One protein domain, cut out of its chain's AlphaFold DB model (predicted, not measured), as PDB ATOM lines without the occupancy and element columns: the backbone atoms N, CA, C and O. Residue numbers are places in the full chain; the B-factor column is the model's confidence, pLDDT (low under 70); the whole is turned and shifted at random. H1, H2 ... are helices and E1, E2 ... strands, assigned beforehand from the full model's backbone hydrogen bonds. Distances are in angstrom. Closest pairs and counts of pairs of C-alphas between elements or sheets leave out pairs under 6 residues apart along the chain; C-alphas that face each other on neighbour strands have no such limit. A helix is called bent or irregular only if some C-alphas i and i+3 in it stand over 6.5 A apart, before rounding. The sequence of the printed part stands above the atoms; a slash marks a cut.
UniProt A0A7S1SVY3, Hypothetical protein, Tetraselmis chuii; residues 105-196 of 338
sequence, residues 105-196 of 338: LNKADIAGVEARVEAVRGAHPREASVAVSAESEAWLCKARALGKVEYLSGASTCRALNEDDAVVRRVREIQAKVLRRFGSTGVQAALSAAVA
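AT A GLANCE: This is residues 105 to 196 of the 338 residues of the protein "Hypothetical protein" of Tetraselmis chuii (UniProt A0A7S1SVY3). The model is a flat body in two parts: in one, helices H2 and H3 pack on the small strand hairpin E2 and E3, H2 mainly by E2 and H3 mainly by E3; in the other, the lone strand E1 has H4 packed on it, with H1 farther out. Residues 122 to 127, of which 122 to 123 belong to H1, stick out. The printed part has 92 residues with four named helices and three named strands, in the order H1, E1, H2, E2, E3, H3, H4; the sheet is E2 - E3, antiparallel, and the class is mostly helix. It is compact, with a radius of gyration of the C-alphas of 13.9 A, and spans 45 by 29 by 15 A.

HOW THE PARTS SIT: Start with Leu 105 and Asn 106, which pair parallel with residues 131 to 132 of E1, residues 129 to 132; E1 pairs with no named strand. H1, residues 114 to 123, has its closest C-alpha pair with E1 at Arg 121 and Ser 129, 6.9 A. H2, residues 134 to 145, and E1 meet only through their link. Look next at Ala 143 and Val 149, 5.7 A, the closest C-alphas of H2 and E2, residues 149 to 151. E2 and E3, residues 158 to 160, form a hairpin, antiparallel at 169 degrees; N 150 and O 159 are within hydrogen-bond range at 2.8 A, as are N 159 and O 150 at 3.0 A. The closest C-alphas of E3 and H3, residues 165 to 182, are those of Ala 160 and Val 168, 5.7 A. H2 and H3 are close but not clearly touching, Ser 136 to Ile 174 being their closest C-alphas at 6.3 A, with a steep tilt of 46 degrees, opposite ways. H4, residues 187 to 196, comes closest to E1 with the C-alphas of Val 130 and Ala 190, 5.7 A. H1 is apart from H2, H3 and H4. Every O i to N i+4 pair is within hydrogen-bond range in H1, H2 and H4; in H3 it is 12 of 14.

IN THESE COORDINATES: Find C-alpha 114 at (22.899, 54.644, 27.213); from there H1 runs 14.2 A. E1 measures 9.6 A, H2 16.5 A, E2 6.0 A and E3 7.1 A. H3 begins at C-alpha 165, (24.206, 32.676, 7.955), and runs 24.7 A, with a kink of 34 degrees near residue 176; it is only just irregular, C-alphas 177 and 180 being 7.0 A apart. H4 runs 14.1 A to C-alpha 196 at (36.363, 42.893, 44.041).

THE WHOLE: The two C-alphas farthest apart are those of Arg 126 and Glu 163, 45.5 A. The printed part has no cut; its links are tight, but for the short one from E2 to E3. The mean pLDDT of the printed part is 95.0, and no printed residue is under 70.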
ATOM      1  N   LEU A 105      23.425  46.398  35.338       95.88
ATOM      2  CA  LEU A 105      22.465  47.062  34.459       95.88
ATOM      3  C   LEU A 105      22.254  46.207  33.206       95.88
ATOM      4  O   LEU A 105      22.894  46.412  32.174       95.88
ATOM      5  N   ASN A 106      21.424  45.175  33.345       96.50
ATOM      6  CA  ASN A 106      21.157  44.209  32.282       96.50
ATOM      7  C   ASN A 106      20.345  44.822  31.119       96.50
ATOM      8  O   ASN A 106      19.702  45.857  31.279       96.50
ATOM      9  N   LYS A 107      20.316  44.123  29.975       94.81
ATOM     10  CA  LYS A 107      19.655  44.517  28.713       94.81
ATOM     11  C   LYS A 107      20.361  45.657  27.962       94.81
ATOM     12  O   LYS A 107      19.727  46.447  27.265       94.81
ATOM     13  N   ALA A 108      21.689  45.724  28.068       94.38
ATOM     14  CA  ALA A 108      22.514  46.705  27.357       94.38
ATOM     15  C   ALA A 108      22.432  46.595  25.813       94.38
ATOM     16  O   ALA A 108      22.792  47.522  25.093       94.38
ATOM     17  N   ASP A 109      21.948  45.468  25.291       94.25
ATOM     18  CA  ASP A 109      21.714  45.222  23.863       94.25
ATOM     19  C   ASP A 109      20.503  45.968  23.274       94.25
ATOM     20  O   ASP A 109      20.401  46.086  22.048       94.25
ATOM     21  N   ILE A 110      19.624  46.523  24.113       92.50
ATOM     22  CA  ILE A 110      18.507  47.356  23.660       92.50
ATOM     23  C   ILE A 110      19.049  48.705  23.138       92.50
ATOM     24  O   ILE A 110      20.033  49.264  23.636       92.50
ATOM     25  N   ALA A 111      18.440  49.230  22.076       88.56
ATOM     26  CA  ALA A 111      18.824  50.518  21.507       88.56
ATOM     27  C   ALA A 111      18.399  51.680  22.426       88.56
ATOM     28  O   ALA A 111      17.309  51.653  22.990       88.56
ATOM     29  N   GLY A 112      19.247  52.705  22.566       86.38
ATOM     30  CA  GLY A 112      18.930  53.922  23.329       86.38
ATOM     31  C   GLY A 112      19.029  53.795  24.856       86.38
ATOM     32  O   GLY A 112      18.604  54.698  25.573       86.38
ATOM     33  N   VAL A 113      19.582  52.697  25.378       90.56
ATOM     34  CA  VAL A 113      19.728  52.473  26.829       90.56
ATOM     35  C   VAL A 113      20.845  53.286  27.481       90.56
ATOM     36  O   VAL A 113      20.888  53.366  28.704       90.56
ATOM     37  N   GLU A 114      21.738  53.904  26.707       88.88
ATOM     38  CA  GLU A 114      22.899  54.644  27.213       88.88
ATOM     39  C   GLU A 114      22.504  55.753  28.184       88.88
ATOM     40  O   GLU A 114      23.080  55.850  29.265       88.88
ATOM     41  N   ALA A 115      21.480  56.538  27.840       90.94
ATOM     42  CA  ALA A 115      21.001  57.622  28.693       90.94
ATOM     43  C   ALA A 115      20.472  57.099  30.037       90.94
ATOM     44  O   ALA A 115      20.719  57.698  31.080       90.94
ATOM     45  N   ARG A 116      19.795  55.943  30.030       90.94
ATOM     46  CA  ARG A 116      19.274  55.308  31.249       90.94
ATOM     47  C   ARG A 116      20.394  54.713  32.098       90.94
ATOM     48  O   ARG A 116      20.386  54.865  33.314       90.94
ATOM     49  N   VAL A 117      21.377  54.072  31.465       93.00
ATOM     50  CA  VAL A 117      22.586  53.581  32.142       93.00
ATOM     51  C   VAL A 117      23.322  54.734  32.823       93.00
ATOM     52  O   VAL A 117      23.730  54.600  33.976       93.00
ATOM     53  N   GLU A 118      23.453  55.870  32.139       93.19
ATOM     54  CA  GLU A 118      24.132  57.041  32.685       93.19
ATOM     55  C   GLU A 118      23.326  57.725  33.794       93.19
ATOM     56  O   GLU A 118      23.897  58.101  34.813       93.19
ATOM     57  N   ALA A 119      21.996  57.790  33.676       94.06
ATOM     58  CA  ALA A 119      21.130  58.275  34.751       94.06
ATOM     59  C   ALA A 119      21.298  57.449  36.038       94.06
ATOM     60  O   ALA A 119      21.480  58.010  37.120       94.06
ATOM     61  N   VAL A 120      21.329  56.114  35.926       95.19
ATOM     62  CA  VAL A 120      21.545  55.225  37.079       95.19
ATOM     63  C   VAL A 120      22.942  55.404  37.678       95.19
ATOM     64  O   VAL A 120      23.088  55.460  38.901       95.19
ATOM     65  N   ARG A 121      23.975  55.547  36.841       95.19
ATOM     66  CA  ARG A 121      25.344  55.849  37.295       95.19
ATOM     67  C   ARG A 121      25.432  57.187  38.018       95.19
ATOM     68  O   ARG A 121      26.067  57.260  39.068       95.19
ATOM     69  N   GLY A 122      24.773  58.213  37.487       95.81
ATOM     70  CA  GLY A 122      24.712  59.548  38.077       95.81
ATOM     71  C   GLY A 122      23.985  59.571  39.422       95.81
ATOM     72  O   GLY A 122      24.430  60.256  40.341       95.81
ATOM     73  N   ALA A 123      22.919  58.782  39.575       95.81
ATOM     74  CA  ALA A 123      22.196  58.642  40.840       95.81
ATOM     75  C   ALA A 123      22.982  57.842  41.899       95.81
ATOM     76  O   ALA A 123      22.847  58.094  43.099       95.81
ATOM     77  N   HIS A 124      23.836  56.902  41.474       94.00
ATOM     78  CA  HIS A 124      24.608  56.023  42.362       94.00
ATOM     79  C   HIS A 124      26.126  56.048  42.081       94.00
ATOM     80  O   HIS A 124      26.737  54.998  41.867       94.00
ATOM     81  N   PRO A 125      26.799  57.211  42.170       92.75
ATOM     82  CA  PRO A 125      28.185  57.371  41.715       92.75
ATOM     83  C   PRO A 125      29.215  56.653  42.599       92.75
ATOM     84  O   PRO A 125      30.357  56.446  42.201       92.75
ATOM     85  N   ARG A 126      28.837  56.290  43.832       89.62
ATOM     86  CA  ARG A 126      29.708  55.582  44.786       89.62
ATOM     87  C   ARG A 126      29.584  54.066  44.695       89.62
ATOM     88  O   ARG A 126      30.230  53.361  45.469       89.62
ATOM     89  N   GLU A 127      28.731  53.570  43.811       90.62
ATOM     90  CA  GLU A 127      28.455  52.150  43.679       90.62
ATOM     91  C   GLU A 127      29.026  51.626  42.375       90.62
ATOM     92  O   GLU A 127      28.896  52.242  41.317       90.62
ATOM     93  N   ALA A 128      29.667  50.461  42.449       93.00
ATOM     94  CA  ALA A 128      30.108  49.785  41.246       93.00
ATOM     95  C   ALA A 128      28.878  49.464  40.391       93.00
ATOM     96  O   ALA A 128      27.911  48.878  40.881       93.00
ATOM     97  N   SER A 129      28.922  49.835  39.115       95.94
ATOM     98  CA  SER A 129      27.873  49.504  38.162       95.94
ATOM     99  C   SER A 129      28.461  49.027  36.843       95.94
ATOM    100  O   SER A 129      29.467  49.552  36.363       95.94
ATOM    101  N   VAL A 130      27.845  48.004  36.254       96.81
ATOM    102  CA  VAL A 130      28.296  47.411  34.991       96.81
ATOM    103  C   VAL A 130      27.089  47.211  34.085       96.81
ATOM    104  O   VAL A 130      26.115  46.582  34.490       96.81
ATOM    105  N   ALA A 131      27.157  47.750  32.866       96.88
ATOM    106  CA  ALA A 131      26.168  47.484  31.827       96.88
ATOM    107  C   ALA A 131      26.396  46.085  31.256       96.88
ATOM    108  O   ALA A 131      27.533  45.724  30.949       96.88
ATOM    109  N   VAL A 132      25.331  45.296  31.148       97.94
ATOM    110  CA  VAL A 132      25.410  43.873  30.814       97.94
ATOM    111  C   VAL A 132      24.388  43.501  29.748       97.94
ATOM    112  O   VAL A 132      23.239  43.931  29.792       97.94
ATOM    113  N   SER A 133      24.786  42.644  28.810       97.88
ATOM    114  CA  SER A 133      23.856  41.882  27.974       97.88
ATOM    115  C   SER A 133      23.994  40.398  28.300       97.88
ATOM    116  O   SER A 133      24.838  39.689  27.743       97.88
ATOM    117  N   ALA A 134      23.170  39.928  29.241       97.81
ATOM    118  CA  ALA A 134      23.180  38.531  29.665       97.81
ATOM    119  C   ALA A 134      22.755  37.588  28.529       97.81
ATOM    120  O   ALA A 134      23.305  36.496  28.397       97.81
ATOM    121  N   GLU A 135      21.821  38.023  27.676       97.69
ATOM    122  CA  GLU A 135      21.381  37.260  26.505       97.69
ATOM    123  C   GLU A 135      22.533  37.038  25.514       97.69
ATOM    124  O   GLU A 135      22.754  35.912  25.062       97.69
ATOM    125  N   SER A 136      23.311  38.089  25.224       97.62
ATOM    126  CA  SER A 136      24.461  38.000  24.320       97.62
ATOM    127  C   SER A 136      25.539  37.062  24.863       97.62
ATOM    128  O   SER A 136      26.029  36.209  24.124       97.62
ATOM    129  N   GLU A 137      25.880  37.166  26.154       98.06
ATOM    130  CA  GLU A 137      26.853  36.261  26.789       98.06
ATOM    131  C   GLU A 137      26.370  34.808  26.764       98.06
ATOM    132  O   GLU A 137      27.127  33.908  26.399       98.06
ATOM    133  N   ALA A 138      25.106  34.569  27.124       98.06
ATOM    134  CA  ALA A 138      24.537  33.228  27.152       98.06
ATOM    135  C   ALA A 138      24.548  32.588  25.759       98.06
ATOM    136  O   ALA A 138      24.901  31.414  25.623       98.06
ATOM    137  N   TRP A 139      24.195  33.351  24.721       98.12
ATOM    138  CA  TRP A 139      24.232  32.864  23.347       98.12
ATOM    139  C   TRP A 139      25.662  32.560  22.887       98.12
ATOM    140  O   TRP A 139      25.907  31.465  22.382       98.12
ATOM    141  N   LEU A 140      26.619  33.469  23.118       97.75
ATOM    142  CA  LEU A 140      28.021  33.265  22.734       97.75
ATOM    143  C   LEU A 140      28.641  32.056  23.444       97.75
ATOM    144  O   LEU A 140      29.318  31.251  22.807       97.75
ATOM    145  N   CYS A 141      28.375  31.881  24.740       97.25
ATOM    146  CA  CYS A 141      28.843  30.723  25.502       97.25
ATOM    147  C   CYS A 141      28.270  29.405  24.962       97.25
ATOM    148  O   CYS A 141      29.019  28.440  24.797       97.25
ATOM    149  N   LYS A 142      26.968  29.365  24.641       97.44
ATOM    150  CA  LYS A 142      26.326  28.190  24.027       97.44
ATOM    151  C   LYS A 142      26.901  27.899  22.640       97.44
ATOM    152  O   LYS A 142      27.256  26.762  22.351       97.44
ATOM    153  N   ALA A 143      27.040  28.920  21.796       96.62
ATOM    154  CA  ALA A 143      27.591  28.771  20.454       96.62
ATOM    155  C   ALA A 143      29.056  28.302  20.482       96.62
ATOM    156  O   ALA A 143      29.445  27.462  19.673       96.62
ATOM    157  N   ARG A 144      29.855  28.782  21.445       96.75
ATOM    158  CA  ARG A 144      31.238  28.336  21.663       96.75
ATOM    159  C   ARG A 144      31.297  26.873  22.081       96.75
ATOM    160  O   ARG A 144      32.115  26.131  21.554       96.75
ATOM    161  N   ALA A 145      30.430  26.452  23.004       96.38
ATOM    162  CA  ALA A 145      30.356  25.056  23.439       96.38
ATOM    163  C   ALA A 145      30.013  24.100  22.281       96.38
ATOM    164  O   ALA A 145      30.452  22.957  22.281       96.38
ATOM    165  N   LEU A 146      29.281  24.589  21.276       96.31
ATOM    166  CA  LEU A 146      28.968  23.867  20.039       96.31
ATOM    167  C   LEU A 146      30.039  24.018  18.940       96.31
ATOM    168  O   LEU A 146      29.812  23.575  17.819       96.31
ATOM    169  N   GLY A 147      31.167  24.686  19.210       96.00
ATOM    170  CA  GLY A 147      32.229  24.918  18.224       96.00
ATOM    171  C   GLY A 147      31.846  25.859  17.075       96.00
ATOM    172  O   GLY A 147      32.528  25.883  16.056       96.00
ATOM    173  N   LYS A 148      30.762  26.637  17.209       96.75
ATOM    174  CA  LYS A 148      30.256  27.533  16.150       96.75
ATOM    175  C   LYS A 148      30.906  28.912  16.153       96.75
ATOM    176  O   LYS A 148      30.896  29.599  15.135       96.75
ATOM    177  N   VAL A 149      31.434  29.348  17.294       97.50
ATOM    178  CA  VAL A 149      32.082  30.658  17.433       97.50
ATOM    179  C   VAL A 149      33.377  30.555  18.222       97.50
ATOM    180  O   VAL A 149      33.499  29.772  19.163       97.50
ATOM    181  N   GLU A 150      34.313  31.423  17.871       96.81
ATOM    182  CA  GLU A 150      35.483  31.746  18.664       96.81
ATOM    183  C   GLU A 150      35.150  32.954  19.540       96.81
ATOM    184  O   GLU A 150      34.912  34.066  19.053       96.81
ATOM    185  N   TYR A 151      35.074  32.716  20.845       96.88
ATOM    186  CA  TYR A 151      34.758  33.736  21.837       96.88
ATOM    187  C   TYR A 151      35.392  33.401  23.186       96.88
ATOM    188  O   TYR A 151      35.270  32.282  23.691       96.88
ATOM    189  N   LEU A 152      36.012  34.394  23.813       95.81
ATOM    190  CA  LEU A 152      36.476  34.319  25.192       95.81
ATOM    191  C   LEU A 152      35.591  35.221  26.056       95.81
ATOM    192  O   LEU A 152      35.358  36.370  25.695       95.81
ATOM    193  N   SER A 153      35.103  34.723  27.193       94.38
ATOM    194  CA  SER A 153      34.233  35.510  28.077       94.38
ATOM    195  C   SER A 153      34.939  36.784  28.541       94.38
ATOM    196  O   SER A 153      36.052  36.735  29.059       94.38
ATOM    197  N   GLY A 154      34.288  37.930  28.330       94.00
ATOM    198  CA  GLY A 154      34.862  39.252  28.594       94.00
ATOM    199  C   GLY A 154      35.670  39.852  27.438       94.00
ATOM    200  O   GLY A 154      36.115  40.990  27.559       94.00
ATOM    201  N   ALA A 155      35.838  39.145  26.317       95.69
ATOM    202  CA  ALA A 155      36.475  39.706  25.131       95.69
ATOM    203  C   ALA A 155      35.597  40.768  24.451       95.69
ATOM    204  O   ALA A 155      34.366  40.697  24.459       95.69
ATOM    205  N   SER A 156      36.258  41.719  23.793       95.75
ATOM    206  CA  SER A 156      35.631  42.761  22.969       95.75
ATOM    207  C   SER A 156      35.295  42.302  21.551       95.75
ATOM    208  O   SER A 156      34.655  43.025  20.788       95.75
ATOM    209  N   THR A 157      35.713  41.092  21.182       94.69
ATOM    210  CA  THR A 157      35.537  40.527  19.845       94.69
ATOM    211  C   THR A 157      35.089  39.075  19.921       94.69
ATOM    212  O   THR A 157      35.500  38.323  20.804       94.69
ATOM    213  N   CYS A 158      34.290  38.667  18.944       95.81
ATOM    214  CA  CYS A 158      33.907  37.280  18.703       95.81
ATOM    215  C   CYS A 158      33.854  37.023  17.195       95.81
ATOM    216  O   CYS A 158      33.648  37.960  16.421       95.81
ATOM    217  N   ARG A 159      34.042  35.774  16.764       95.94
ATOM    218  CA  ARG A 159      34.051  35.396  15.343       95.94
ATOM    219  C   ARG A 159      33.256  34.111  15.123       95.94
ATOM    220  O   ARG A 159      33.347  33.197  15.933       95.94
ATOM    221  N   ALA A 160      32.488  34.035  14.037       96.06
ATOM    222  CA  ALA A 160      31.863  32.783  13.606       96.06
ATOM    223  C   ALA A 160      32.923  31.852  12.994       96.06
ATOM    224  O   ALA A 160      33.765  32.308  12.223       96.06
ATOM    225  N   LEU A 161      32.896  30.572  13.358       94.44
ATOM    226  CA  LEU A 161      33.820  29.551  12.849       94.44
ATOM    227  C   LEU A 161      33.270  28.810  11.626       94.44
ATOM    228  O   LEU A 161      34.010  28.096  10.959       94.44
ATOM    229  N   ASN A 162      31.980  28.976  11.339       88.56
ATOM    230  CA  ASN A 162      31.294  28.380  10.205       88.56
ATOM    231  C   ASN A 162      30.573  29.449   9.365       88.56
ATOM    232  O   ASN A 162      30.334  30.567   9.822       88.56
ATOM    233  N   GLU A 163      30.195  29.075   8.143       87.88
ATOM    234  CA  GLU A 163      29.453  29.923   7.195       87.88
ATOM    235  C   GLU A 163      27.926  29.858   7.406       87.88
ATOM    236  O   GLU A 163      27.148  30.165   6.512       87.88
ATOM    237  N   ASP A 164      27.472  29.449   8.595       93.75
ATOM    238  CA  ASP A 164      26.048  29.450   8.945       93.75
ATOM    239  C   ASP A 164      25.549  30.900   9.046       93.75
ATOM    240  O   ASP A 164      25.883  31.630   9.988       93.75
ATOM    241  N   ASP A 165      24.734  31.316   8.074       93.62
ATOM    242  CA  ASP A 165      24.206  32.676   7.955       93.62
ATOM    243  C   ASP A 165      23.523  33.178   9.231       93.62
ATOM    244  O   ASP A 165      23.621  34.364   9.565       93.62
ATOM    245  N   ALA A 166      22.843  32.298   9.975       95.19
ATOM    246  CA  ALA A 166      22.172  32.676  11.212       95.19
ATOM    247  C   ALA A 166      23.189  33.000  12.317       95.19
ATOM    248  O   ALA A 166      23.039  33.999  13.029       95.19
ATOM    249  N   VAL A 167      24.255  32.200  12.431       95.88
ATOM    250  CA  VAL A 167      25.355  32.431  13.382       95.88
ATOM    251  C   VAL A 167      26.102  33.710  13.020       95.88
ATOM    252  O   VAL A 167      26.309  34.563  13.884       95.88
ATOM    253  N   VAL A 168      26.462  33.878  11.746       96.44
ATOM    254  CA  VAL A 168      27.181  35.058  11.253       96.44
ATOM    255  C   VAL A 168      26.365  36.329  11.495       96.44
ATOM    256  O   VAL A 168      26.899  37.319  12.006       96.44
ATOM    257  N   ARG A 169      25.060  36.310  11.189       96.88
ATOM    258  CA  ARG A 169      24.151  37.434  11.452       96.88
ATOM    259  C   ARG A 169      24.102  37.767  12.938       96.88
ATOM    260  O   ARG A 169      24.295  38.925  13.304       96.88
ATOM    261  N   ARG A 170      23.926  36.760  13.796       96.62
ATOM    262  CA  ARG A 170      23.837  36.972  15.242       96.62
ATOM    263  C   ARG A 170      25.145  37.491  15.845       96.62
ATOM    264  O   ARG A 170      25.110  38.382  16.691       96.62
ATOM    265  N   VAL A 171      26.299  37.014  15.378       97.19
ATOM    266  CA  VAL A 171      27.615  37.556  15.763       97.19
ATOM    267  C   VAL A 171      27.723  39.035  15.387       97.19
ATOM    268  O   VAL A 171      28.101  39.848  16.231       97.19
ATOM    269  N   ARG A 172      27.346  39.413  14.158       96.62
ATOM    270  CA  ARG A 172      27.367  40.818  13.707       96.62
ATOM    271  C   ARG A 172      26.442  41.704  14.545       96.62
ATOM    272  O   ARG A 172      26.837  42.808  14.915       96.62
ATOM    273  N   GLU A 173      25.249  41.218  14.882       96.25
ATOM    274  CA  GLU A 173      24.312  41.921  15.765       96.25
ATOM    275  C   GLU A 173      24.911  42.173  17.152       96.25
ATOM    276  O   GLU A 173      24.896  43.310  17.620       96.25
ATOM    277  N   ILE A 174      25.471  41.141  17.795       96.88
ATOM    278  CA  ILE A 174      26.076  41.258  19.131       96.88
ATOM    279  C   ILE A 174      27.281  42.205  19.098       96.88
ATOM    280  O   ILE A 174      27.429  43.058  19.976       96.88
ATOM    281  N   GLN A 175      28.123  42.113  18.066       96.19
ATOM    282  CA  GLN A 175      29.244  43.034  17.884       96.19
ATOM    283  C   GLN A 175      28.774  44.490  17.792       96.19
ATOM    284  O   GLN A 175      29.331  45.354  18.467       96.19
ATOM    285  N   ALA A 176      27.755  44.769  16.973       94.69
ATOM    286  CA  ALA A 176      27.259  46.123  16.750       94.69
ATOM    287  C   ALA A 176      26.512  46.689  17.968       94.69
ATOM    288  O   ALA A 176      26.767  47.820  18.376       94.69
ATOM    289  N   LYS A 177      25.603  45.905  18.558       94.38
ATOM    290  CA  LYS A 177      24.728  46.356  19.648       94.38
ATOM    291  C   LYS A 177      25.400  46.339  21.015       94.38
ATOM    292  O   LYS A 177      24.995  47.114  21.873       94.38
ATOM    293  N   VAL A 178      26.389  45.478  21.241       95.38
ATOM    294  CA  VAL A 178      26.962  45.278  22.579       95.38
ATOM    295  C   VAL A 178      28.459  45.524  22.578       95.38
ATOM    296  O   VAL A 178      28.918  46.468  23.215       95.38
ATOM    297  N   LEU A 179      29.234  44.722  21.844       95.12
ATOM    298  CA  LEU A 179      30.689  44.698  22.032       95.12
ATOM    299  C   LEU A 179      31.368  46.010  21.619       95.12
ATOM    300  O   LEU A 179      32.228  46.498  22.343       95.12
ATOM    301  N   ARG A 180      30.960  46.627  20.503       93.69
ATOM    302  CA  ARG A 180      31.506  47.928  20.071       93.69
ATOM    303  C   ARG A 180      31.070  49.089  20.968       93.69
ATOM    304  O   ARG A 180      31.816  50.052  21.089       93.69
ATOM    305  N   ARG A 181      29.884  49.003  21.582       91.94
ATOM    306  CA  ARG A 181      29.312  50.056  22.447       91.94
ATOM    307  C   ARG A 181      29.866  50.000  23.872       91.94
ATOM    308  O   ARG A 181      30.199  51.033  24.437       91.94
ATOM    309  N   PHE A 182      29.990  48.800  24.441       92.38
ATOM    310  CA  PHE A 182      30.337  48.589  25.854       92.38
ATOM    311  C   PHE A 182      31.697  47.908  26.071       92.38
ATOM    312  O   PHE A 182      32.103  47.690  27.211       92.38
ATOM    313  N   GLY A 183      32.406  47.537  25.002       94.50
ATOM    314  CA  GLY A 183      33.721  46.887  25.051       94.50
ATOM    315  C   GLY A 183      33.691  45.395  25.405       94.50
ATOM    316  O   GLY A 183      34.661  44.698  25.148       94.50
ATOM    317  N   SER A 184      32.601  44.878  25.970       96.44
ATOM    318  CA  SER A 184      32.356  43.448  26.206       96.44
ATOM    319  C   SER A 184      30.855  43.217  26.421       96.44
ATOM    320  O   SER A 184      30.068  44.163  26.383       96.44
ATOM    321  N   THR A 185      30.435  41.982  26.699       97.56
ATOM    322  CA  THR A 185      29.065  41.694  27.168       97.56
ATOM    323  C   THR A 185      28.793  42.190  28.590       97.56
ATOM    324  O   THR A 185      27.645  42.172  29.031       97.56
ATOM    325  N   GLY A 186      29.833  42.579  29.332       97.25
ATOM    326  CA  GLY A 186      29.753  43.066  30.707       97.25
ATOM    327  C   GLY A 186      29.601  41.981  31.775       97.25
ATOM    328  O   GLY A 186      29.889  42.257  32.934       97.25
ATOM    329  N   VAL A 187      29.218  40.742  31.436       98.00
ATOM    330  CA  VAL A 187      28.999  39.674  32.437       98.00
ATOM    331  C   VAL A 187      30.280  39.357  33.209       98.00
ATOM    332  O   VAL A 187      30.282  39.370  34.438       98.00
ATOM    333  N   GLN A 188      31.391  39.127  32.504       97.12
ATOM    334  CA  GLN A 188      32.672  38.837  33.150       97.12
ATOM    335  C   GLN A 188      33.155  40.023  33.998       97.12
ATOM    336  O   GLN A 188      33.637  39.824  35.111       97.12
ATOM    337  N   ALA A 189      32.969  41.254  33.511       96.69
ATOM    338  CA  ALA A 189      33.300  42.466  34.255       96.69
ATOM    339  C   ALA A 189      32.439  42.615  35.521       96.69
ATOM    340  O   ALA A 189      32.966  42.963  36.577       96.69
ATOM    341  N   ALA A 190      31.144  42.294  35.447       97.56
ATOM    342  CA  ALA A 190      30.239  42.308  36.589       97.56
ATOM    343  C   ALA A 190      30.648  41.274  37.647       97.56
ATOM    344  O   ALA A 190      30.717  41.603  38.827       97.56
ATOM    345  N   LEU A 191      31.004  40.054  37.233       96.00
ATOM    346  CA  LEU A 191      31.524  39.026  38.141       96.00
ATOM    347  C   LEU A 191      32.832  39.467  38.809       96.00
ATOM    348  O   LEU A 191      32.975  39.358  40.027       96.00
ATOM    349  N   SER A 192      33.774  40.007  38.034       94.88
ATOM    350  CA  SER A 192      35.040  40.522  38.561       94.88
ATOM    351  C   SER A 192      34.826  41.672  39.550       94.88
ATOM    352  O   SER A 192      35.451  41.684  40.610       94.88
ATOM    353  N   ALA A 193      33.912  42.600  39.253       95.50
ATOM    354  CA  ALA A 193      33.546  43.689  40.155       95.50
ATOM    355  C   ALA A 193      32.878  43.170  41.440       95.50
ATOM    356  O   ALA A 193      33.236  43.613  42.532       95.50
ATOM    357  N   ALA A 194      31.984  42.181  41.341       94.31
ATOM    358  CA  ALA A 194      31.333  41.564  42.495       94.31
ATOM    359  C   ALA A 194      32.349  40.890  43.431       94.31
ATOM    360  O   ALA A 194      32.294  41.071  44.646       94.31
ATOM    361  N   VAL A 195      33.324  40.164  42.872       92.81
ATOM    362  CA  VAL A 195      34.430  39.584  43.649       92.81
ATOM    363  C   VAL A 195      35.296  40.685  44.268       92.81
ATOM    364  O   VAL A 195      35.694  40.572  45.426       92.81
ATOM    365  N   ALA A 196      35.560  41.776  43.545       92.50
ATOM    366  CA  ALA A 196      36.363  42.893  44.041       92.50
ATOM    367  C   ALA A 196      35.706  43.663  45.200       92.50
ATOM    368  O   ALA A 196      36.427  44.223  46.025       92.50
TER     369      ALA A 196